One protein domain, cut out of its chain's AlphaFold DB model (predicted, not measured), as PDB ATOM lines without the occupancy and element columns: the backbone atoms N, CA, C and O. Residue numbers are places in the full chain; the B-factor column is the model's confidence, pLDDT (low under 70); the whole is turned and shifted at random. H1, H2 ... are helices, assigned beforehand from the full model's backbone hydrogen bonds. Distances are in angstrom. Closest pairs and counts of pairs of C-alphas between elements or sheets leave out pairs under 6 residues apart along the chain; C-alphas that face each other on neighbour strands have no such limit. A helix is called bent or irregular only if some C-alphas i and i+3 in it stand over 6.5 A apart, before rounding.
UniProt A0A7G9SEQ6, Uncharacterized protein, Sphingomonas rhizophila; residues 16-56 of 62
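What this domain is: This is residues 16 to 56 of the 62 residues of an uncharacterized protein of Sphingomonas rhizophila (UniProt A0A7G9SEQ6). An open V, with the long helix H2 as one arm and the unnamed stretch of residues 22 to 34 as the other, which ends in the short helix H1. The space between the arms is empty. The 41 printed residues hold two named helices, H1 then H2, and no named strand; the class is all helix. The whole is extended, with a radius of gyration of the C-alphas of 14.4 A and spans of 36 by 24 by 16 A.

How they stand to each other: H2, residues 35 to 54, and H1, residues 16 to 21, are apart, with no C-alpha of the one within 8 A of the other. Every O i to N i+4 pair is within hydrogen-bond range in H1, and 14 of 16 in H2. H2 is irregular: C-alphas 36 and 39 are 7.8 A apart. Residues 19 to 27 and residues 29 to 56 stand free.

Where its parts are: H2 measures 30.2 A from C-alpha 35 at (-98.683, 6.716, 95.018) to C-alpha 54 at (-84.580, 14.187, 69.408). H1 measures 8.7 A and begins with C-alpha 16 at (-111.989, 7.476, 79.047).

The domain as a whole: The two farthest C-alphas, of Arg 27 and Ala 56, are 36.4 A apart. The printed part has no cut. The link from H1 to H2 is long, 13 residues. Residues 33 to 35 and 56 have pLDDT under 70.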
ATOM      1  N   ARG A  16    -111.537   7.000  80.357       85.19
ATOM      2  CA  ARG A  16    -111.989   7.476  79.047       85.19
ATOM      3  C   ARG A  16    -111.407   6.613  77.931       85.19
ATOM      4  O   ARG A  16    -112.152   6.209  77.046       85.19
ATOM      5  N   ASP A  17    -110.122   6.286  78.010       85.75
ATOM      6  CA  ASP A  17    -109.455   5.448  77.006       85.75
ATOM      7  C   ASP A  17    -110.073   4.047  76.968       85.75
ATOM      8  O   ASP A  17    -110.348   3.519  75.894       85.75
ATOM      9  N   LEU A  18    -110.411   3.487  78.136       84.94
ATOM     10  CA  LEU A  18    -111.121   2.206  78.230       84.94
ATOM     11  C   LEU A  18    -112.511   2.240  77.578       84.94
ATOM     12  O   LEU A  18    -112.902   1.278  76.924       84.94
ATOM     13  N   GLN A  19    -113.258   3.339  77.722       83.50
ATOM     14  CA  GLN A  19    -114.562   3.489  77.064       83.50
ATOM     15  C   GLN A  19    -114.442   3.559  75.539       83.50
ATOM     16  O   GLN A  19    -115.310   3.047  74.839       83.50
ATOM     17  N   VAL A  20    -113.378   4.186  75.032       85.88
ATOM     18  CA  VAL A  20    -113.130   4.317  73.591       85.88
ATOM     19  C   VAL A  20    -112.639   2.999  72.986       85.88
ATOM     20  O   VAL A  20    -113.081   2.625  71.903       85.88
ATOM     21  N   LEU A  21    -111.746   2.286  73.675       81.88
ATOM     22  CA  LEU A  21    -111.118   1.050  73.186       81.88
ATOM     23  C   LEU A  21    -111.993  -0.202  73.391       81.88
ATOM     24  O   LEU A  21    -111.782  -1.227  72.733       81.88
ATOM     25  N   GLY A  22    -113.000  -0.113  74.263       75.31
ATOM     26  CA  GLY A  22    -114.027  -1.136  74.440       75.31
ATOM     27  C   GLY A  22    -113.486  -2.468  74.970       75.31
ATOM     28  O   GLY A  22    -112.568  -2.514  75.787       75.31
ATOM     29  N   SER A  23    -114.072  -3.573  74.503       73.06
ATOM     30  CA  SER A  23    -113.783  -4.945  74.953       73.06
ATOM     31  C   SER A  23    -112.519  -5.560  74.342       73.06
ATOM     32  O   SER A  23    -112.364  -6.776  74.366       73.06
ATOM     33  N   SER A  24    -111.631  -4.747  73.765       78.19
ATOM     34  CA  SER A  24    -110.412  -5.213  73.088       78.19
ATOM     35  C   SER A  24    -109.327  -5.715  74.053       78.19
ATOM     36  O   SER A  24    -108.276  -6.166  73.609       78.19
ATOM     37  N   PHE A  25    -109.558  -5.616  75.364       77.69
ATOM     38  CA  PHE A  25    -108.625  -6.052  76.396       77.69
ATOM     39  C   PHE A  25    -109.085  -7.353  77.037       77.69
ATOM     40  O   PHE A  25    -110.187  -7.426  77.580       77.69
ATOM     41  N   ASP A  26    -108.193  -8.340  77.063       76.38
ATOM     42  CA  ASP A  26    -108.461  -9.631  77.699       76.38
ATOM     43  C   ASP A  26    -108.631  -9.505  79.218       76.38
ATOM     44  O   ASP A  26    -109.367 -10.273  79.841       76.38
ATOM     45  N   ARG A  27    -107.926  -8.550  79.843       77.31
ATOM     46  CA  ARG A  27    -107.943  -8.323  81.293       77.31
ATOM     47  C   ARG A  27    -107.738  -6.850  81.624       77.31
ATOM     48  O   ARG A  27    -106.939  -6.164  80.993       77.31
ATOM     49  N   LEU A  28    -108.439  -6.392  82.658       78.75
ATOM     50  CA  LEU A  28    -108.347  -5.036  83.189       78.75
ATOM     51  C   LEU A  28    -108.070  -5.106  84.688       78.75
ATOM     52  O   LEU A  28    -108.818  -5.746  85.429       78.75
ATOM     53  N   TRP A  29    -107.019  -4.420  85.131       79.88
ATOM     54  CA  TRP A  29    -106.690  -4.279  86.547       79.88
ATOM     55  C   TRP A  29    -106.716  -2.799  86.924       79.88
ATOM     56  O   TRP A  29    -105.899  -2.036  86.405       79.88
ATOM     57  N   PRO A  30    -107.657  -2.364  87.782       77.50
ATOM     58  CA  PRO A  30    -107.680  -0.987  88.237       77.50
ATOM     59  C   PRO A  30    -106.428  -0.706  89.068       77.50
ATOM     60  O   PRO A  30    -106.073  -1.474  89.962       77.50
ATOM     61  N   ILE A  31    -105.765   0.405  88.763       73.56
ATOM     62  CA  ILE A  31    -104.716   0.946  89.618       73.56
ATOM     63  C   ILE A  31    -105.406   1.872  90.615       73.56
ATOM     64  O   ILE A  31    -105.985   2.893  90.235       73.56
ATOM     65  N   ASP A  32    -105.383   1.489  91.888       70.06
ATOM     66  CA  ASP A  32    -105.853   2.339  92.979       70.06
ATOM     67  C   ASP A  32    -105.008   3.623  93.029       70.06
ATOM     68  O   ASP A  32    -103.844   3.606  92.631       70.06
ATOM     69  N   GLN A  33    -105.541   4.724  93.576       64.12
ATOM     70  CA  GLN A  33    -104.810   5.997  93.771       64.12
ATOM     71  C   GLN A  33    -103.691   5.906  94.833       64.12
ATOM     72  O   GLN A  33    -103.449   6.830  95.605       64.12
ATOM     73  N   SER A  34    -103.025   4.761  94.928       66.94
ATOM     74  CA  SER A  34    -101.847   4.575  95.749       66.94
ATOM     75  C   SER A  34    -100.644   5.168  95.006       66.94
ATOM     76  O   SER A  34    -100.434   4.808  93.846       66.94
ATOM     77  N   PRO A  35     -99.807   6.003  95.649       65.62
ATOM     78  CA  PRO A  35     -98.683   6.716  95.018       65.62
ATOM     79  C   PRO A  35     -97.517   5.801  94.579       65.62
ATOM     80  O   PRO A  35     -96.379   6.228  94.422       65.62
ATOM     81  N   LYS A  36     -97.762   4.501  94.384       70.62
ATOM     82  CA  LYS A  36     -96.739   3.474  94.138       70.62
ATOM     83  C   LYS A  36     -96.080   3.577  92.764       70.62
ATOM     84  O   LYS A  36     -94.992   3.041  92.589       70.62
ATOM     85  N   PHE A  37     -96.739   4.221  91.803       72.19
ATOM     86  CA  PHE A  37     -96.303   4.261  90.406       72.19
ATOM     87  C   PHE A  37     -95.963   5.667  89.905       72.19
ATOM     88  O   PHE A  37     -95.631   5.812  88.734       72.19
ATOM     89  N   GLU A  38     -96.001   6.689  90.765       78.81
ATOM     90  CA  GLU A  38     -95.749   8.083  90.369       78.81
ATOM     91  C   GLU A  38     -94.378   8.250  89.707       78.81
ATOM     92  O   GLU A  38     -94.291   8.783  88.607       78.81
ATOM     93  N   GLY A  39     -93.324   7.682  90.302       80.19
ATOM     94  CA  GLY A  39     -91.980   7.749  89.720       80.19
ATOM     95  C   GLY A  39     -91.830   6.976  88.404       80.19
ATOM     96  O   GLY A  39     -91.030   7.361  87.556       80.19
ATOM     97  N   LEU A  40     -92.605   5.903  88.199       81.69
ATOM     98  CA  LEU A  40     -92.597   5.171  86.927       81.69
ATOM     99  C   LEU A  40     -93.285   5.984  85.826       81.69
ATOM    100  O   LEU A  40     -92.761   6.065  84.720       81.69
ATOM    101  N   LEU A  41     -94.435   6.587  86.132       82.12
ATOM    102  CA  LEU A  41     -95.143   7.468  85.205       82.12
ATOM    103  C   LEU A  41     -94.274   8.669  84.824       82.12
ATOM    104  O   LEU A  41     -94.101   8.941  83.640       82.12
ATOM    105  N   GLU A  42     -93.634   9.308  85.806       86.44
ATOM    106  CA  GLU A  42     -92.709  10.417  85.564       86.44
ATOM    107  C   GLU A  42     -91.535   9.997  84.667       86.44
ATOM    108  O   GLU A  42     -91.163  10.721  83.744       86.44
ATOM    109  N   ALA A  43     -90.964   8.807  84.884       86.94
ATOM    110  CA  ALA A  43     -89.886   8.294  84.044       86.94
ATOM    111  C   ALA A  43     -90.328   8.067  82.586       86.94
ATOM    112  O   ALA A  43     -89.564   8.377  81.670       86.94
ATOM    113  N   ILE A  44     -91.548   7.564  82.369       86.12
ATOM    114  CA  ILE A  44     -92.128   7.388  81.028       86.12
ATOM    115  C   ILE A  44     -92.340   8.753  80.364       86.12
ATOM    116  O   ILE A  44     -91.875   8.961  79.245       86.12
ATOM    117  N   ASP A  45     -92.940   9.711  81.074       88.31
ATOM    118  CA  ASP A  45     -93.157  11.068  80.563       88.31
ATOM    119  C   ASP A  45     -91.835  11.759  80.193       88.31
ATOM    120  O   ASP A  45     -91.767  12.532  79.235       88.31
ATOM    121  N   ASN A  46     -90.768  11.520  80.961       92.06
ATOM    122  CA  ASN A  46     -89.437  12.056  80.674       92.06
ATOM    123  C   ASN A  46     -88.870  11.460  79.378       92.06
ATOM    124  O   ASN A  46     -88.399  12.209  78.522       92.06
ATOM    125  N   ALA A  47     -88.964  10.137  79.218       88.50
ATOM    126  CA  ALA A  47     -88.492   9.438  78.028       88.50
ATOM    127  C   ALA A  47     -89.233   9.892  76.757       88.50
ATOM    128  O   ALA A  47     -88.591  10.146  75.736       88.50
ATOM    129  N   ASP A  48     -90.555  10.075  76.830       88.81
ATOM    130  CA  ASP A  48     -91.359  10.589  75.714       88.81
ATOM    131  C   ASP A  48     -90.939  12.011  75.315       88.81
ATOM    132  O   ASP A  48     -90.810  12.317  74.127       88.81
ATOM    133  N   ARG A  49     -90.662  12.889  76.291       91.50
ATOM    134  CA  ARG A  49     -90.171  14.249  76.005       91.50
ATOM    135  C   ARG A  49     -88.792  14.246  75.358       91.50
ATOM    136  O   ARG A  49     -88.551  15.047  74.453       91.50
ATOM    137  N   ASP A  50     -87.893  13.377  75.805       91.81
ATOM    138  CA  ASP A  50     -86.557  13.256  75.220       91.81
ATOM    139  C   ASP A  50     -86.627  12.716  73.786       91.81
ATOM    140  O   ASP A  50     -85.966  13.252  72.893       91.81
ATOM    141  N   LEU A  51     -87.508  11.742  73.531       88.12
ATOM    142  CA  LEU A  51     -87.777  11.231  72.189       88.12
ATOM    143  C   LEU A  51     -88.328  12.327  71.264       88.12
ATOM    144  O   LEU A  51     -87.839  12.493  70.148       88.12
ATOM    145  N   GLN A  52     -89.297  13.118  71.732       89.50
ATOM    146  CA  GLN A  52     -89.856  14.238  70.966       89.50
ATOM    147  C   GLN A  52     -88.810  15.322  70.666       89.50
ATOM    148  O   GLN A  52     -88.793  15.867  69.565       89.50
ATOM    149  N   ARG A  53     -87.916  15.627  71.618       87.19
ATOM    150  CA  ARG A  53     -86.806  16.574  71.407       87.19
ATOM    151  C   ARG A  53     -85.821  16.078  70.359       87.19
ATOM    152  O   ARG A  53     -85.420  16.864  69.510       87.19
ATOM    153  N   ALA A  54     -85.462  14.796  70.401       82.19
ATOM    154  CA  ALA A  54     -84.580  14.187  69.408       82.19
ATOM    155  C   ALA A  54     -85.203  14.166  67.999       82.19
ATOM    156  O   ALA A  54     -84.491  14.188  67.002       82.19
ATOM    157  N   GLN A  55     -86.535  14.134  67.910       78.25
ATOM    158  CA  GLN A  55     -87.276  14.148  66.647       78.25
ATOM    159  C   GLN A  55     -87.613  15.559  66.142       78.25
ATOM    160  O   GLN A  55     -88.130  15.701  65.031       78.25
ATOM    161  N   ALA A  56     -87.346  16.610  66.925       69.12
ATOM    162  CA  ALA A  56     -87.590  17.974  66.487       69.12
ATOM    163  C   ALA A  56     -86.682  18.313  65.283       69.12
ATOM    164  O   ALA A  56     -85.489  18.003  65.303       69.12
TER     165      ALA A  56